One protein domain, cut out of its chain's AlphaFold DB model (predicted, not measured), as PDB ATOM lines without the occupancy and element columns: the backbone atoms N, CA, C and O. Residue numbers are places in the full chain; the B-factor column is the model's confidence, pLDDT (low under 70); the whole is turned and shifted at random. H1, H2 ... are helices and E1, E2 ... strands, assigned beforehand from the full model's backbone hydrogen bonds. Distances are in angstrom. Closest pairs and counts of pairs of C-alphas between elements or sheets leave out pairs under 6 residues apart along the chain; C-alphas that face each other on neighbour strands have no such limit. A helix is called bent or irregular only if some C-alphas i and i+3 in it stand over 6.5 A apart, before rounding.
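Overview. This is residues 3 to 125 of the 202 residues of the protein "UvrD_C_2 domain-containing protein" of Eubacterium sp. CAG:786 (UniProt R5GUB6). A strongly twisted sheet of six strands, bent along its long strand E4, makes the main body, and the small hairpin E1 and E2 faces it as the second layer of a lopsided sandwich, with strands crossed at 52 degrees. Two very short helices, H1 and H2, touch each other at the ends of strands, H2 next to the end of E7, and residues 108 to 113 of the link before H2 stick out. The printed part has 123 residues, with named elements in the order E1 E2 E3 H1 E4 E5 E6 E7 H2 E8: two helices and eight strands. The large sheet runs E6 E7 E5 E4 E3 E8, antiparallel throughout; the class is mostly strand, though under half of the residues are in named elements. The whole is compact, with a radius of gyration of the C-alphas of 14.3 A and spans of 41 by 40 by 23 A.

Arrangement. In the large sheet, E5, residues 65 to 72, is an inner strand and the antiparallel neighbour of E4, residues 48 to 57, at 155 degrees; N 67 and O 55 are 2.8 A apart, within hydrogen-bond range. E4 and E5 form a hairpin, and E4 bends by 63 degrees at residue 52. E7, residues 96 to 103, is antiparallel to E5 at 158 degrees, with N 70 and O 98 2.9 A apart. E6, residues 87 to 91, an edge strand, forms a hairpin with E7; N 89 and O 97 are 2.8 A apart. E3, residues 22 to 25, is the antiparallel neighbour of E4, with N 23 and O 49 2.9 A apart. E8, residues 122 to 124, the other edge strand, is antiparallel to E3 at 151 degrees, with N 24 and O 123 2.9 A apart. E1, residues 9 to 12, and E2, residues 15 to 18, form an antiparallel hairpin, with N 10 and O 17 2.9 A apart. This pair and the large sheet make a sandwich, two sheets face to face, with the facing parts 8.8 A centre to centre. The closest C-alphas of E2 and E4, those of Lys 18 and Ile 51, are 7.1 A apart. H2, residues 115 to 118, is on the large sheet and stands at the sheet's level, with a height of 2.0 A from a local plane of only 6 C-alphas; its closest C-alphas to E7, those of Ser 118 and Tyr 103, are 4.7 A apart. H1, residues 28 to 32, is only just not on that sheet, with 4 pairs of C-alphas within 10 A. H1 and H2 touch, the closest C-alphas being Phe 32 and Thr 116, 5.7 A apart. In H1 every O i to N i+4 pair is within hydrogen-bond range; H2 is too short for such a pair.

Along the chain. E4 measures 24.8 A from first to last C-alpha, E7 22.7 A and E5 21.0 A. E6 measures 11.0 A. E1 begins at C-alpha 9 (45.196, 34.198, 12.375), E4 begins at C-alpha 48 (28.836, 30.816, 22.945), and E8 ends at C-alpha 124 (38.798, 28.914, 22.212). H2 is neither bent nor irregular, but only just: C-alphas 115 and 118 are 6.3 A apart.

Size, cuts and confidence. The two C-alphas farthest apart, those of Asn 4 and Asp 111, are 44.0 A apart. The printed part has no cut. The links H1 to E4, E5 to E6 and E7 to H2 are long, with 15, 14 and 11 residues. The mean pLDDT of the printed part is 87.2; residue 78, residues 80 to 84 and residues 107 to 115 are under 70.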
ATOM      1  N   GLU A   3      44.137  23.229  14.639       86.06
ATOM      2  CA  GLU A   3      45.202  22.915  13.672       86.06
ATOM      3  C   GLU A   3      44.689  22.728  12.242       86.06
ATOM      4  O   GLU A   3      45.373  23.101  11.300       86.06
ATOM      5  N   ASN A   4      43.460  22.233  12.081       87.19
ATOM      6  CA  ASN A   4      42.834  22.071  10.767       87.19
ATOM      7  C   ASN A   4      42.164  23.361  10.269       87.19
ATOM      8  O   ASN A   4      41.624  23.383   9.164       87.19
ATOM      9  N   ASN A   5      42.138  24.412  11.094       90.88
ATOM     10  CA  ASN A   5      41.600  25.705  10.714       90.88
ATOM     11  C   ASN A   5      42.686  26.519   9.990       90.88
ATOM     12  O   ASN A   5      43.696  26.893  10.590       90.88
ATOM     13  N   ASN A   6      42.455  26.803   8.708       90.62
ATOM     14  CA  ASN A   6      43.346  27.593   7.851       90.62
ATOM     15  C   ASN A   6      42.885  29.053   7.694       90.62
ATOM     16  O   ASN A   6      43.342  29.744   6.787       90.62
ATOM     17  N   GLY A   7      41.953  29.513   8.536       91.31
ATOM     18  CA  GLY A   7      41.514  30.904   8.558       91.31
ATOM     19  C   GLY A   7      42.642  31.874   8.912       91.31
ATOM     20  O   GLY A   7      43.669  31.480   9.473       91.31
ATOM     21  N   LYS A   8      42.416  33.158   8.603       95.81
ATOM     22  CA  LYS A   8      43.231  34.295   9.070       95.81
ATOM     23  C   LYS A   8      43.517  34.122  10.562       95.81
ATOM     24  O   LYS A   8      42.612  33.732  11.301       95.81
ATOM     25  N   GLU A   9      44.753  34.386  10.989       96.19
ATOM     26  CA  GLU A   9      45.196  34.198  12.375       96.19
ATOM     27  C   GLU A   9      45.749  35.484  13.003       96.19
ATOM     28  O   GLU A   9      46.344  36.316  12.317       96.19
ATOM     29  N   VAL A  10      45.555  35.634  14.314       95.38
ATOM     30  CA  VAL A  10      46.153  36.688  15.144       95.38
ATOM     31  C   VAL A  10      46.660  36.095  16.453       95.38
ATOM     32  O   VAL A  10      46.127  35.106  16.964       95.38
ATOM     33  N   TRP A  11      47.705  36.712  16.995       93.31
ATOM     34  CA  TRP A  11      48.335  36.310  18.243       93.31
ATOM     35  C   TRP A  11      48.137  37.375  19.314       93.31
ATOM     36  O   TRP A  11      48.300  38.570  19.064       93.31
ATOM     37  N   ARG A  12      47.832  36.919  20.525       90.31
ATOM     38  CA  ARG A  12      47.844  37.718  21.744       90.31
ATOM     39  C   ARG A  12      48.706  36.989  22.764       90.31
ATOM     40  O   ARG A  12      48.303  35.955  23.285       90.31
ATOM     41  N   GLU A  13      49.900  37.517  23.012       86.38
ATOM     42  CA  GLU A  13      50.918  36.859  23.841       86.38
ATOM     43  C   GLU A  13      51.174  35.408  23.386       86.38
ATOM     44  O   GLU A  13      51.743  35.187  22.319       86.38
ATOM     45  N   VAL A  14      50.737  34.423  24.175       87.62
ATOM     46  CA  VAL A  14      50.877  32.984  23.901       87.62
ATOM     47  C   VAL A  14      49.635  32.364  23.252       87.62
ATOM     48  O   VAL A  14      49.670  31.206  22.838       87.62
ATOM     49  N   GLN A  15      48.527  33.102  23.181       91.06
ATOM     50  CA  GLN A  15      47.267  32.624  22.622       91.06
ATOM     51  C   GLN A  15      47.153  32.981  21.142       91.06
ATOM     52  O   GLN A  15      47.410  34.108  20.718       91.06
ATOM     53  N   ARG A  16      46.725  31.992  20.358       94.38
ATOM     54  CA  ARG A  16      46.461  32.118  18.928       94.38
ATOM     55  C   ARG A  16      44.964  32.026  18.672       94.38
ATOM     56  O   ARG A  16      44.323  31.080  19.136       94.38
ATOM     57  N   TYR A  17      44.447  32.944  17.867       96.31
ATOM     58  CA  TYR A  17      43.055  32.989  17.431       96.31
ATOM     59  C   TYR A  17      42.987  32.905  15.915       96.31
ATOM     60  O   TYR A  17      43.816  33.501  15.225       96.31
ATOM     61  N   LYS A  18      41.999  32.178  15.397       97.25
ATOM     62  CA  LYS A  18      41.743  32.075  13.962       97.25
ATOM     63  C   LYS A  18      40.292  32.368  13.635       97.25
ATOM     64  O   LYS A  18      39.390  31.985  14.380       97.25
ATOM     65  N   VAL A  19      40.064  32.985  12.480       97.81
ATOM     66  CA  VAL A  19      38.718  33.127  11.917       97.81
ATOM     67  C   VAL A  19      38.070  31.750  11.803       97.81
ATOM     68  O   VAL A  19      38.701  30.787  11.366       97.81
ATOM     69  N   GLY A  20      36.822  31.645  12.243       96.38
ATOM     70  CA  GLY A  20      36.069  30.400  12.319       96.38
ATOM     71  C   GLY A  20      36.284  29.599  13.603       96.38
ATOM     72  O   GLY A  20      35.580  28.602  13.791       96.38
ATOM     73  N   ASP A  21      37.190  29.996  14.504       96.88
ATOM     74  CA  ASP A  21      37.336  29.290  15.775       96.88
ATOM     75  C   ASP A  21      36.062  29.423  16.628       96.88
ATOM     76  O   ASP A  21      35.530  30.527  16.778       96.88
ATOM     77  N   PRO A  22      35.556  28.316  17.206       95.50
ATOM     78  CA  PRO A  22      34.504  28.384  18.205       95.50
ATOM     79  C   PRO A  22      35.072  29.004  19.482       95.50
ATOM     80  O   PRO A  22      36.187  28.669  19.893       95.50
ATOM     81  N   VAL A  23      34.293  29.861  20.129       95.25
ATOM     82  CA  VAL A  23      34.669  30.520  21.379       95.25
ATOM     83  C   VAL A  23      33.575  30.379  22.424       95.25
ATOM     84  O   VAL A  23      32.394  30.209  22.114       95.25
ATOM     85  N   ILE A  24      33.994  30.446  23.679       93.19
ATOM     86  CA  ILE A  24      33.109  30.587  24.826       93.19
ATOM     87  C   ILE A  24      33.592  31.774  25.650       93.19
ATOM     88  O   ILE A  24      34.785  31.874  25.960       93.19
ATOM     89  N   PHE A  25      32.675  32.684  25.952       93.94
ATOM     90  CA  PHE A  25      32.935  33.812  26.834       93.94
ATOM     91  C   PHE A  25      33.222  33.291  28.245       93.94
ATOM     92  O   PHE A  25      32.590  32.339  28.701       93.94
ATOM     93  N   ASN A  26      34.251  33.841  28.885       92.00
ATOM     94  CA  ASN A  26      34.741  33.395  30.189       92.00
ATOM     95  C   ASN A  26      34.258  34.347  31.302       92.00
ATOM     96  O   ASN A  26      33.518  35.286  31.036       92.00
ATOM     97  N   GLU A  27      34.684  34.126  32.545       89.81
ATOM     98  CA  GLU A  27      34.270  34.929  33.710       89.81
ATOM     99  C   GLU A  27      34.554  36.434  33.559       89.81
ATOM    100  O   GLU A  27      33.805  37.253  34.080       89.81
ATOM    101  N   SER A  28      35.588  36.821  32.803       91.69
ATOM    102  CA  SER A  28      35.880  38.240  32.559       91.69
ATOM    103  C   SER A  28      34.889  38.910  31.604       91.69
ATOM    104  O   SER A  28      34.842  40.133  31.555       91.69
ATOM    105  N   ALA A  29      34.064  38.147  30.878       91.88
ATOM    106  CA  ALA A  29      33.034  38.702  30.003       91.88
ATOM    107  C   ALA A  29      31.978  39.501  30.774       91.88
ATOM    108  O   ALA A  29      31.544  40.540  30.288       91.88
ATOM    109  N   ASP A  30      31.604  39.052  31.976       90.25
ATOM    110  CA  ASP A  30      30.578  39.714  32.789       90.25
ATOM    111  C   ASP A  30      30.984  41.148  33.160       90.25
ATOM    112  O   ASP A  30      30.155  42.056  33.191       90.25
ATOM    113  N   GLU A  31      32.275  41.343  33.425       89.44
ATOM    114  CA  GLU A  31      32.856  42.642  33.742       89.44
ATOM    115  C   GLU A  31      33.180  43.441  32.475       89.44
ATOM    116  O   GLU A  31      32.860  44.624  32.399       89.44
ATOM    117  N   PHE A  32      33.752  42.788  31.458       91.12
ATOM    118  CA  PHE A  32      34.109  43.413  30.185       91.12
ATOM    119  C   PHE A  32      32.880  44.023  29.503       91.12
ATOM    120  O   PHE A  32      32.917  45.177  29.097       91.12
ATOM    121  N   PHE A  33      31.773  43.279  29.417       90.06
ATOM    122  CA  PHE A  33      30.537  43.707  28.753       90.06
ATOM    123  C   PHE A  33      29.533  44.392  29.681       90.06
ATOM    124  O   PHE A  33      28.363  44.541  29.314       90.06
ATOM    125  N   LYS A  34      29.964  44.809  30.875       88.00
ATOM    126  CA  LYS A  34      29.096  45.463  31.851       88.00
ATOM    127  C   LYS A  34      28.546  46.786  31.286       88.00
ATOM    128  O   LYS A  34      29.329  47.680  30.965       88.00
ATOM    129  N   PRO A  35      27.217  46.948  31.178       84.06
ATOM    130  CA  PRO A  35      26.605  48.198  30.735       84.06
ATOM    131  C   PRO A  35      26.831  49.342  31.731       84.06
ATOM    132  O   PRO A  35      26.780  49.138  32.948       84.06
ATOM    133  N   GLU A  36      26.977  50.569  31.225       80.31
ATOM    134  CA  GLU A  36      27.160  51.770  32.061       80.31
ATOM    135  C   GLU A  36      25.949  52.068  32.958       80.31
ATOM    136  O   GLU A  36      26.088  52.630  34.043       80.31
ATOM    137  N   ASP A  37      24.745  51.671  32.536       80.81
ATOM    138  CA  ASP A  37      23.520  51.886  33.311       80.81
ATOM    139  C   ASP A  37      23.296  50.847  34.425       80.81
ATOM    140  O   ASP A  37      22.270  50.885  35.109       80.81
ATOM    141  N   GLY A  38      24.257  49.939  34.631       77.88
ATOM    142  CA  GLY A  38      24.225  48.928  35.687       77.88
ATOM    143  C   GLY A  38      23.256  47.774  35.428       77.88
ATOM    144  O   GLY A  38      23.020  46.968  36.332       77.88
ATOM    145  N   SER A  39      22.683  47.681  34.224       82.25
ATOM    146  CA  SER A  39      21.904  46.515  33.806       82.25
ATOM    147  C   SER A  39      22.783  45.264  33.637       82.25
ATOM    148  O   SER A  39      24.010  45.322  33.700       82.25
ATOM    149  N   LEU A  40      22.155  44.095  33.483       79.38
ATOM    150  CA  LEU A  40      22.883  42.841  33.273       79.38
ATOM    151  C   LEU A  40      23.516  42.810  31.870       79.38
ATOM    152  O   LEU A  40      22.851  43.204  30.906       79.38
ATOM    153  N   PRO A  41      24.757  42.308  31.731       84.62
ATOM    154  CA  PRO A  41      25.416  42.214  30.437       84.62
ATOM    155  C   PRO A  41      24.703  41.194  29.543       84.62
ATOM    156  O   PRO A  41      24.341  40.099  29.974       84.62
ATOM    157  N   LEU A  42      24.500  41.554  28.274       85.44
ATOM    158  CA  LEU A  42      23.891  40.650  27.287       85.44
ATOM    159  C   LEU A  42      24.839  39.533  26.860       85.44
ATOM    160  O   LEU A  42      24.400  38.432  26.534       85.44
ATOM    161  N   VAL A  43      26.133  39.838  26.850       90.00
ATOM    162  CA  VAL A  43      27.208  38.883  26.613       90.00
ATOM    163  C   VAL A  43      27.879  38.645  27.946       90.00
ATOM    164  O   VAL A  43      28.415  39.568  28.548       90.00
ATOM    165  N   HIS A  44      27.804  37.414  28.420       90.44
ATOM    166  CA  HIS A  44      28.166  37.053  29.779       90.44
ATOM    167  C   HIS A  44      28.995  35.767  29.764       90.44
ATOM    168  O   HIS A  44      29.200  35.136  28.717       90.44
ATOM    169  N   ASN A  45      29.483  35.351  30.926       90.56
ATOM    170  CA  ASN A  45      30.194  34.087  31.047       90.56
ATOM    171  C   ASN A  45      29.343  32.937  30.486       90.56
ATOM    172  O   ASN A  45      28.143  32.844  30.751       90.56
ATOM    173  N   ASN A  46      29.975  32.043  29.733       88.25
ATOM    174  CA  ASN A  46      29.365  30.931  29.013       88.25
ATOM    175  C   ASN A  46      28.533  31.281  27.767       88.25
ATOM    176  O   ASN A  46      28.040  30.356  27.111       88.25
ATOM    177  N   THR A  47      28.416  32.554  27.371       90.81
ATOM    178  CA  THR A  47      27.894  32.879  26.035       90.81
ATOM    179  C   THR A  47      28.764  32.179  24.983       90.81
ATOM    180  O   THR A  47      29.994  32.172  25.063       90.81
ATOM    181  N   GLN A  48      28.132  31.532  24.006       91.94
ATOM    182  CA  GLN A  48      28.836  30.816  22.945       91.94
ATOM    183  C   GLN A  48      28.891  31.655  21.679       91.94
ATOM    184  O   GLN A  48      27.923  32.340  21.338       91.94
ATOM    185  N   GLY A  49      29.991  31.529  20.945       94.69
ATOM    186  CA  GLY A  49      30.121  32.190  19.660       94.69
ATOM    187  C   GLY A  49      31.170  31.578  18.749       94.69
ATOM    188  O   GLY A  49      31.738  30.510  19.011       94.69
ATOM    189  N   ARG A  50      31.430  32.280  17.654       97.00
ATOM    190  CA  ARG A  50      32.455  31.956  16.669       97.00
ATOM    191  C   ARG A  50      33.133  33.233  16.205       97.00
ATOM    192  O   ARG A  50      32.472  34.240  15.980       97.00
ATOM    193  N   ILE A  51      34.450  33.181  16.042       97.81
ATOM    194  CA  ILE A  51      35.200  34.306  15.481       97.81
ATOM    195  C   ILE A  51      34.804  34.472  14.013       97.81
ATOM    196  O   ILE A  51      35.082  33.584  13.206       97.81
ATOM    197  N   ASN A  52      34.165  35.589  13.677       97.38
ATOM    198  CA  ASN A  52      33.798  35.941  12.309       97.38
ATOM    199  C   ASN A  52      34.965  36.633  11.591       97.38
ATOM    200  O   ASN A  52      35.363  36.201  10.514       97.38
ATOM    201  N   ASP A  53      35.556  37.651  12.217       98.00
ATOM    202  CA  ASP A  53      36.773  38.323  11.747       98.00
ATOM    203  C   ASP A  53      37.491  39.009  12.924       98.00
ATOM    204  O   ASP A  53      37.012  39.006  14.062       98.00
ATOM    205  N   PHE A  54      38.663  39.575  12.665       97.56
ATOM    206  CA  PHE A  54      39.350  40.492  13.564       97.56
ATOM    207  C   PHE A  54      40.351  41.358  12.810       97.56
ATOM    208  O   PHE A  54      40.952  40.907  11.840       97.56
ATOM    209  N   ASP A  55      40.639  42.550  13.322       97.19
ATOM    210  CA  ASP A  55      41.674  43.432  12.783       97.19
ATOM    211  C   ASP A  55      42.536  44.032  13.893       97.19
ATOM    212  O   ASP A  55      42.081  44.274  15.011       97.19
ATOM    213  N   ILE A  56      43.812  44.270  13.582       95.94
ATOM    214  CA  ILE A  56      44.725  44.980  14.481       95.94
ATOM    215  C   ILE A  56      44.617  46.469  14.168       95.94
ATOM    216  O   ILE A  56      44.912  46.897  13.051       95.94
ATOM    217  N   LEU A  57      44.229  47.251  15.169       94.81
ATOM    218  CA  LEU A  57      44.135  48.702  15.092       94.81
ATOM    219  C   LEU A  57      45.283  49.336  15.877       94.81
ATOM    220  O   LEU A  57      45.761  48.764  16.857       94.81
ATOM    221  N   ASP A  58      45.717  50.520  15.442       93.44
ATOM    222  CA  ASP A  58      46.768  51.318  16.088       93.44
ATOM    223  C   ASP A  58      48.079  50.548  16.339       93.44
ATOM    224  O   ASP A  58      48.743  50.714  17.359       93.44
ATOM    225  N   ASN A  59      48.451  49.677  15.399       92.19
ATOM    226  CA  ASN A  59      49.620  48.809  15.517       92.19
ATOM    227  C   ASN A  59      50.907  49.597  15.833       92.19
ATOM    228  O   ASN A  59      51.291  50.496  15.081       92.19
ATOM    229  N   GLY A  60      51.586  49.239  16.927       88.50
ATOM    230  CA  GLY A  60      52.807  49.902  17.388       88.50
ATOM    231  C   GLY A  60      52.588  51.195  18.183       88.50
ATOM    232  O   GLY A  60      53.570  51.781  18.642       88.50
ATOM    233  N   LEU A  61      51.343  51.638  18.373       89.62
ATOM    234  CA  LEU A  61      51.002  52.770  19.238       89.62
ATOM    235  C   LEU A  61      50.598  52.287  20.644       89.62
ATOM    236  O   LEU A  61      50.234  51.123  20.822       89.62
ATOM    237  N   PRO A  62      50.600  53.170  21.661       87.50
ATOM    238  CA  PRO A  62      50.100  52.828  22.996       87.50
ATOM    239  C   PRO A  62      48.648  52.322  23.005       87.50
ATOM    240  O   PRO A  62      48.289  51.530  23.870       87.50
ATOM    241  N   THR A  63      47.843  52.740  22.021       88.31
ATOM    242  CA  THR A  63      46.431  52.369  21.834       88.31
ATOM    243  C   THR A  63      46.222  51.118  20.970       88.31
ATOM    244  O   THR A  63      45.083  50.831  20.582       88.31
ATOM    245  N   GLU A  64      47.293  50.366  20.664       92.94
ATOM    246  CA  GLU A  64      47.225  49.117  19.896       92.94
ATOM    247  C   GLU A  64      46.175  48.177  20.497       92.94
ATOM    248  O   GLU A  64      46.193  47.873  21.694       92.94
ATOM    249  N   ARG A  65      45.257  47.694  19.660       94.12
ATOM    250  CA  ARG A  65      44.162  46.814  20.084       94.12
ATOM    251  C   ARG A  65      43.789  45.839  18.982       94.12
ATOM    252  O   ARG A  65      43.990  46.110  17.800       94.12
ATOM    253  N   ILE A  66      43.214  44.713  19.384       96.44
ATOM    254  CA  ILE A  66      42.606  43.765  18.451       96.44
ATOM    255  C   ILE A  66      41.101  44.001  18.495       96.44
ATOM    256  O   ILE A  66      40.497  43.869  19.559       96.44
ATOM    257  N   GLN A  67      40.514  44.374  17.365       97.12
ATOM    258  CA  GLN A  67      39.071  44.407  17.176       97.12
ATOM    259  C   GLN A  67      38.616  43.006  16.779       97.12
ATOM    260  O   GLN A  67      39.131  42.468  15.805       97.12
ATOM    261  N   PHE A  68      37.677  42.426  17.514       97.81
ATOM    262  CA  PHE A  68      37.077  41.135  17.205       97.81
ATOM    263  C   PHE A  68      35.641  41.318  16.744       97.81
ATOM    264  O   PHE A  68      34.880  42.031  17.395       97.81
ATOM    265  N   ASP A  69      35.278  40.583  15.699       97.69
ATOM    266  CA  ASP A  69      33.902  40.368  15.280       97.69
ATOM    267  C   ASP A  69      33.524  38.937  15.670       97.69
ATOM    268  O   ASP A  69      34.064  37.969  15.121       97.69
ATOM    269  N   ILE A  70      32.626  38.784  16.641       97.56
ATOM    270  CA  ILE A  70      32.189  37.481  17.150       97.56
ATOM    271  C   ILE A  70      30.716  37.281  16.814       97.56
ATOM    272  O   ILE A  70      29.863  38.046  17.256       97.56
ATOM    273  N   GLU A  71      30.412  36.217  16.076       97.06
ATOM    274  CA  GLU A  71      29.041  35.746  15.908       97.06
ATOM    275  C   GLU A  71      28.603  35.019  17.186       97.06
ATOM    276  O   GLU A  71      29.222  34.028  17.578       97.06
ATOM    277  N   ILE A  72      27.538  35.488  17.830       94.62
ATOM    278  CA  ILE A  72      26.907  34.859  18.995       94.62
ATOM    279  C   ILE A  72      25.530  34.311  18.627       94.62
ATOM    280  O   ILE A  72      24.789  34.916  17.855       94.62
ATOM    281  N   ASN A  73      25.141  33.190  19.237       87.69
ATOM    282  CA  ASN A  73      23.831  32.552  19.023       87.69
ATOM    283  C   ASN A  73      22.706  33.232  19.829       87.69
ATOM    284  O   ASN A  73      21.864  32.563  20.429       87.69
ATOM    285  N   VAL A  74      22.740  34.561  19.909       86.56
ATOM    286  CA  VAL A  74      21.753  35.384  20.609       86.56
ATOM    287  C   VAL A  74      21.294  36.466  19.630       86.56
ATOM    288  O   VAL A  74      22.128  37.266  19.200       86.56
ATOM    289  N   PRO A  75      20.009  36.502  19.232       85.69
ATOM    290  CA  PRO A  75      19.490  37.551  18.365       85.69
ATOM    291  C   PRO A  75      19.340  38.851  19.164       85.69
ATOM    292  O   PRO A  75      18.521  38.957  20.078       85.69
ATOM    293  N   LEU A  76      20.141  39.849  18.810       84.19
ATOM    294  CA  LEU A  76      20.251  41.145  19.468       84.19
ATOM    295  C   LEU A  76      19.382  42.192  18.742       84.19
ATOM    296  O   LEU A  76      19.831  43.278  18.383       84.19
ATOM    297  N   ILE A  77      18.118  41.849  18.486       77.56
ATOM    298  CA  ILE A  77      17.185  42.681  17.712       77.56
ATOM    299  C   ILE A  77      16.706  43.869  18.564       77.56
ATOM    300  O   ILE A  77      16.312  43.691  19.715       77.56
ATOM    301  N   ASN A  78      16.656  45.071  17.976       67.62
ATOM    302  CA  ASN A  78      16.165  46.311  18.607       67.62
ATOM    303  C   ASN A  78      16.939  46.751  19.863       67.62
ATOM    304  O   ASN A  78      16.377  47.418  20.735       67.62
ATOM    305  N   LEU A  79      18.213  46.380  19.978       72.12
ATOM    306  CA  LEU A  79      19.050  46.851  21.071       72.12
ATOM    307  C   LEU A  79      19.561  48.262  20.815       72.12
ATOM    308  O   LEU A  79      19.926  48.629  19.702       72.12
ATOM    309  N   ASN A  80      19.569  49.062  21.877       64.69
ATOM    310  CA  ASN A  80      20.131  50.403  21.838       64.69
ATOM    311  C   ASN A  80      21.656  50.302  21.955       64.69
ATOM    312  O   ASN A  80      22.175  50.113  23.054       64.69
ATOM    313  N   GLU A  81      22.352  50.466  20.832       64.88
ATOM    314  CA  GLU A  81      23.821  50.396  20.726       64.88
ATOM    315  C   GLU A  81      24.534  51.424  21.624       64.88
ATOM    316  O   GLU A  81      25.584  51.145  22.190       64.88
ATOM    317  N   ASN A  82      23.914  52.586  21.861       61.22
ATOM    318  CA  ASN A  82      24.523  53.739  22.546       61.22
ATOM    319  C   ASN A  82      24.839  53.546  24.046       61.22
ATOM    320  O   ASN A  82      25.185  54.515  24.718       61.22
ATOM    321  N   LYS A  83      24.648  52.347  24.599       65.00
ATOM    322  CA  LYS A  83      24.894  52.039  26.018       65.00
ATOM    323  C   LYS A  83      25.795  50.825  26.230       65.00
ATOM    324  O   LYS A  83      25.909  50.334  27.355       65.00
ATOM    325  N   GLN A  84      26.358  50.290  25.154       69.44
ATOM    326  CA  GLN A  84      27.143  49.068  25.195       69.44
ATOM    327  C   GLN A  84      28.570  49.353  24.762       69.44
ATOM    328  O   GLN A  84      28.837  50.217  23.936       69.44
ATOM    329  N   ILE A  85      29.493  48.587  25.328       80.69
ATOM    330  CA  ILE A  85      30.916  48.649  24.987       80.69
ATOM    331  C   ILE A  85      31.250  47.914  23.673       80.69
ATOM    332  O   ILE A  85      32.420  47.759  23.327       80.69
ATOM    333  N   PHE A  86      30.229  47.428  22.962       87.88
ATOM    334  CA  PHE A  86      30.339  46.732  21.687       87.88
ATOM    335  C   PHE A  86      29.307  47.259  20.690       87.88
ATOM    336  O   PHE A  86      28.235  47.729  21.069       87.88
ATOM    337  N   GLU A  87      29.633  47.131  19.411       90.06
ATOM    338  CA  GLU A  87      28.766  47.468  18.285       90.06
ATOM    339  C   GLU A  87      28.084  46.202  17.756       90.06
ATOM    340  O   GLU A  87      28.661  45.112  17.787       90.06
ATOM    341  N   ILE A  88      26.866  46.335  17.233       90.75
ATOM    342  CA  ILE A  88      26.178  45.248  16.532       90.75
ATOM    343  C   ILE A  88      26.433  45.440  15.037       90.75
ATOM    344  O   ILE A  88      25.969  46.400  14.432       90.75
ATOM    345  N   VAL A  89      27.200  44.534  14.431       91.56
ATOM    346  CA  VAL A  89      27.576  44.618  13.009       91.56
ATOM    347  C   VAL A  89      26.465  44.069  12.121       91.56
ATOM    348  O   VAL A  89      26.140  44.642  11.084       91.56
ATOM    349  N   GLU A  90      25.893  42.940  12.526       89.31
ATOM    350  CA  GLU A  90      24.853  42.237  11.784       89.31
ATOM    351  C   GLU A  90      23.970  41.468  12.767       89.31
ATOM    352  O   GLU A  90      24.472  40.896  13.732       89.31
ATOM    353  N   THR A  91      22.666  41.416  12.509       90.31
ATOM    354  CA  THR A  91      21.724  40.611  13.293       90.31
ATOM    355  C   THR A  91      20.829  39.823  12.353       90.31
ATOM    356  O   THR A  91      20.263  40.369  11.405       90.31
ATOM    357  N   SER A  92      20.675  38.538  12.651       89.50
ATOM    358  CA  SER A  92      19.716  37.630  12.029       89.50
ATOM    359  C   SER A  92      18.656  37.187  13.044       89.50
ATOM    360  O   SER A  92      18.708  37.528  14.227       89.50
ATOM    361  N   ASP A  93      17.706  36.360  12.606       86.06
ATOM    362  CA  ASP A  93      16.678  35.791  13.486       86.06
ATOM    363  C   ASP A  93      17.244  34.867  14.586       86.06
ATOM    364  O   ASP A  93      16.536  34.531  15.536       86.06
ATOM    365  N   LYS A  94      18.496  34.399  14.453       87.88
ATOM    366  CA  LYS A  94      19.093  33.380  15.338       87.88
ATOM    367  C   LYS A  94      20.429  33.783  15.953       87.88
ATOM    368  O   LYS A  94      20.785  33.256  17.004       87.88
ATOM    369  N   SER A  95      21.172  34.660  15.295       92.56
ATOM    370  CA  SER A  95      22.518  35.055  15.699       92.56
ATOM    371  C   SER A  95      22.750  36.539  15.467       92.56
ATOM    372  O   SER A  95      22.037  37.170  14.685       92.56
ATOM    373  N   SER A  96      23.755  37.083  16.142       94.25
ATOM    374  CA  SER A  96      24.226  38.450  15.920       94.25
ATOM    375  C   SER A  96      25.740  38.479  15.896       94.25
ATOM    376  O   SER A  96      26.383  37.720  16.618       94.25
ATOM    377  N   ILE A  97      26.313  39.364  15.095       95.62
ATOM    378  CA  ILE A  97      27.742  39.643  15.074       95.62
ATOM    379  C   ILE A  97      27.978  40.879  15.928       95.62
ATOM    380  O   ILE A  97      27.503  41.967  15.606       95.62
ATOM    381  N   ILE A  98      28.720  40.696  17.015       95.25
ATOM    382  CA  ILE A  98      29.149  41.783  17.890       95.25
ATOM    383  C   ILE A  98      30.598  42.154  17.599       95.25
ATOM    384  O   ILE A  98      31.433  41.279  17.363       95.25
ATOM    385  N   ARG A  99      30.896  43.447  17.654       95.88
ATOM    386  CA  ARG A  99      32.232  44.002  17.459       95.88
ATOM    387  C   ARG A  99      32.698  44.724  18.706       95.88
ATOM    388  O   ARG A  99      32.043  45.643  19.182       95.88
ATOM    389  N   PHE A 100      33.855  44.334  19.214       94.75
ATOM    390  CA  PHE A 100      34.490  44.972  20.366       94.75
ATOM    391  C   PHE A 100      36.006  44.936  20.216       94.75
ATOM    392  O   PHE A 100      36.544  44.159  19.427       94.75
ATOM    393  N   ALA A 101      36.709  45.772  20.974       94.06
ATOM    394  CA  ALA A 101      38.160  45.853  20.901       94.06
ATOM    395  C   ALA A 101      38.823  45.559  22.245       94.06
ATOM    396  O   ALA A 101      38.341  45.979  23.292       94.06
ATOM    397  N   VAL A 102      39.956  44.855  22.190       94.06
ATOM    398  CA  VAL A 102      40.759  44.500  23.363       94.06
ATOM    399  C   VAL A 102      42.144  45.131  23.247       94.06
ATOM    400  O   VAL A 102      42.965  44.729  22.410       94.06
ATOM    401  N   TYR A 103      42.420  46.115  24.101       91.81
ATOM    402  CA  TYR A 103      43.672  46.877  24.119       91.81
ATOM    403  C   TYR A 103      44.844  46.026  24.558       91.81
ATOM    404  O   TYR A 103      44.725  45.253  25.499       91.81
ATOM    405  N   LYS A 104      45.988  46.158  23.893       89.69
ATOM    406  CA  LYS A 104      47.212  45.414  24.207       89.69
ATOM    407  C   LYS A 104      47.758  45.724  25.594       89.69
ATOM    408  O   LYS A 104      48.149  44.804  26.301       89.69
ATOM    409  N   ASN A 105      47.771  47.000  25.960       82.69
ATOM    410  CA  ASN A 105      48.267  47.472  27.244       82.69
ATOM    411  C   ASN A 105      47.106  48.003  28.080       82.69
ATOM    412  O   ASN A 105      46.111  48.482  27.538       82.69
ATOM    413  N   LYS A 106      47.255  47.941  29.404       74.12
ATOM    414  CA  LYS A 106      46.376  48.673  30.315       74.12
ATOM    415  C   LYS A 106      46.640  50.170  30.173       74.12
ATOM    416  O   LYS A 106      47.796  50.564  30.005       74.12
ATOM    417  N   SER A 107      45.581  50.971  30.264       67.06
ATOM    418  CA  SER A 107      45.723  52.409  30.478       67.06
ATOM    419  C   SER A 107      46.564  52.636  31.738       67.06
ATOM    420  O   SER A 107      46.414  51.915  32.728       67.06
ATOM    421  N   THR A 108      47.517  53.562  31.672       59.09
ATOM    422  CA  THR A 108      48.331  53.965  32.831       59.09
ATOM    423  C   THR A 108      47.667  55.070  33.640       59.09
ATOM    424  O   THR A 108      48.228  55.485  34.651       59.09
ATOM    425  N   ASP A 109      46.514  55.563  33.190       63.12
ATOM    426  CA  ASP A 109      45.768  56.589  33.899       63.12
ATOM    427  C   ASP A 109      45.014  55.954  35.071       63.12
ATOM    428  O   ASP A 109      44.184  55.064  34.903       63.12
ATOM    429  N   GLU A 110      45.339  56.410  36.280       53.75
ATOM    430  CA  GLU A 110      44.803  55.889  37.546       53.75
ATOM    431  C   GLU A 110      43.305  56.200  37.748       53.75
ATOM    432  O   GLU A 110      42.680  55.614  38.631       53.75
ATOM    433  N   ASP A 111      42.730  57.077  36.920       58.34
ATOM    434  CA  ASP A 111      41.312  57.466  36.935       58.34
ATOM    435  C   ASP A 111      40.451  56.666  35.936       58.34
ATOM    436  O   ASP A 111      39.238  56.871  35.853       58.34
ATOM    437  N   ASP A 112      41.068  55.767  35.164       56.50
ATOM    438  CA  ASP A 112      40.391  54.972  34.145       56.50
ATOM    439  C   ASP A 112      39.968  53.622  34.755       56.50
ATOM    440  O   ASP A 112      40.780  52.712  34.939       56.50
ATOM    441  N   ASP A 113      38.670  53.461  35.044       57.16
ATOM    442  CA  ASP A 113      38.037  52.198  35.498       57.16
ATOM    443  C   ASP A 113      38.119  51.078  34.422       57.16
ATOM    444  O   ASP A 113      37.561  49.990  34.541       57.16
ATOM    445  N   ASP A 114      38.859  51.340  33.341       60.09
ATOM    446  CA  ASP A 114      38.907  50.609  32.084       60.09
ATOM    447  C   ASP A 114      39.935  49.469  32.043       60.09
ATOM    448  O   ASP A 114      40.301  48.940  30.987       60.09
ATOM    449  N   SER A 115      40.432  49.061  33.213       62.34
ATOM    450  CA  SER A 115      41.485  48.045  33.338       62.34
ATOM    451  C   SER A 115      41.107  46.682  32.723       62.34
ATOM    452  O   SER A 115      41.990  45.881  32.373       62.34
ATOM    453  N   THR A 116      39.809  46.443  32.530       71.38
ATOM    454  CA  THR A 116      39.203  45.217  31.997       71.38
ATOM    455  C   THR A 116      39.250  45.142  30.474       71.38
ATOM    456  O   THR A 116      39.348  44.037  29.938       71.38
ATOM    457  N   LYS A 117      39.340  46.273  29.754       82.31
ATOM    458  CA  LYS A 117      39.414  46.283  28.279       82.31
ATOM    459  C   LYS A 117      40.726  45.741  27.704       82.31
ATOM    460  O   LYS A 117      40.877  45.633  26.487       82.31
ATOM    461  N   SER A 118      41.678  45.373  28.561       87.62
ATOM    462  CA  SER A 118      42.925  44.700  28.169       87.62
ATOM    463  C   SER A 118      42.861  43.169  28.233       87.62
ATOM    464  O   SER A 118      43.762  42.486  27.734       87.62
ATOM    465  N   VAL A 119      41.802  42.618  28.829       90.44
ATOM    466  CA  VAL A 119      41.614  41.177  29.016       90.44
ATOM    467  C   VAL A 119      40.758  40.630  27.877       90.44
ATOM    468  O   VAL A 119      39.748  41.224  27.516       90.44
ATOM    469  N   ILE A 120      41.152  39.494  27.294       94.19
ATOM    470  CA  ILE A 120      40.328  38.818  26.285       94.19
ATOM    471  C   ILE A 120      39.142  38.139  26.999       94.19
ATOM    472  O   ILE A 120      39.366  37.192  27.764       94.19
ATOM    473  N   PRO A 121      37.883  38.535  26.725       94.75
ATOM    474  CA  PRO A 121      36.721  38.066  27.483       94.75
ATOM    475  C   PRO A 121      36.236  36.666  27.076       94.75
ATOM    476  O   PRO A 121      35.173  36.213  27.490       94.75
ATOM    477  N   PHE A 122      36.993  35.949  26.246       95.12
ATOM    478  CA  PHE A 122      36.629  34.629  25.746       95.12
ATOM    479  C   PHE A 122      37.845  33.712  25.604       95.12
ATOM    480  O   PHE A 122      39.001  34.123  25.674       95.12
ATOM    481  N   GLN A 123      37.579  32.429  25.394       93.50
ATOM    482  CA  GLN A 123      38.590  31.414  25.113       93.50
ATOM    483  C   GLN A 123      38.136  30.521  23.954       93.50
ATOM    484  O   GLN A 123      36.938  30.366  23.709       93.50
ATOM    485  N   ILE A 124      39.089  29.896  23.262       94.56
ATOM    486  CA  ILE A 124      38.798  28.914  22.212       94.56
ATOM    487  C   ILE A 124      38.067  27.698  22.809       94.56
ATOM    488  O   ILE A 124      38.481  27.154  23.832       94.56
ATOM    489  N   ALA A 125      37.002  27.246  22.145       92.12
ATOM    490  CA  ALA A 125      36.040  26.270  22.655       92.12
ATOM    491  C   ALA A 125      35.925  25.001  21.786       92.12
ATOM    492  O   ALA A 125      34.836  24.463  21.594       92.12
TER     493      ALA A 125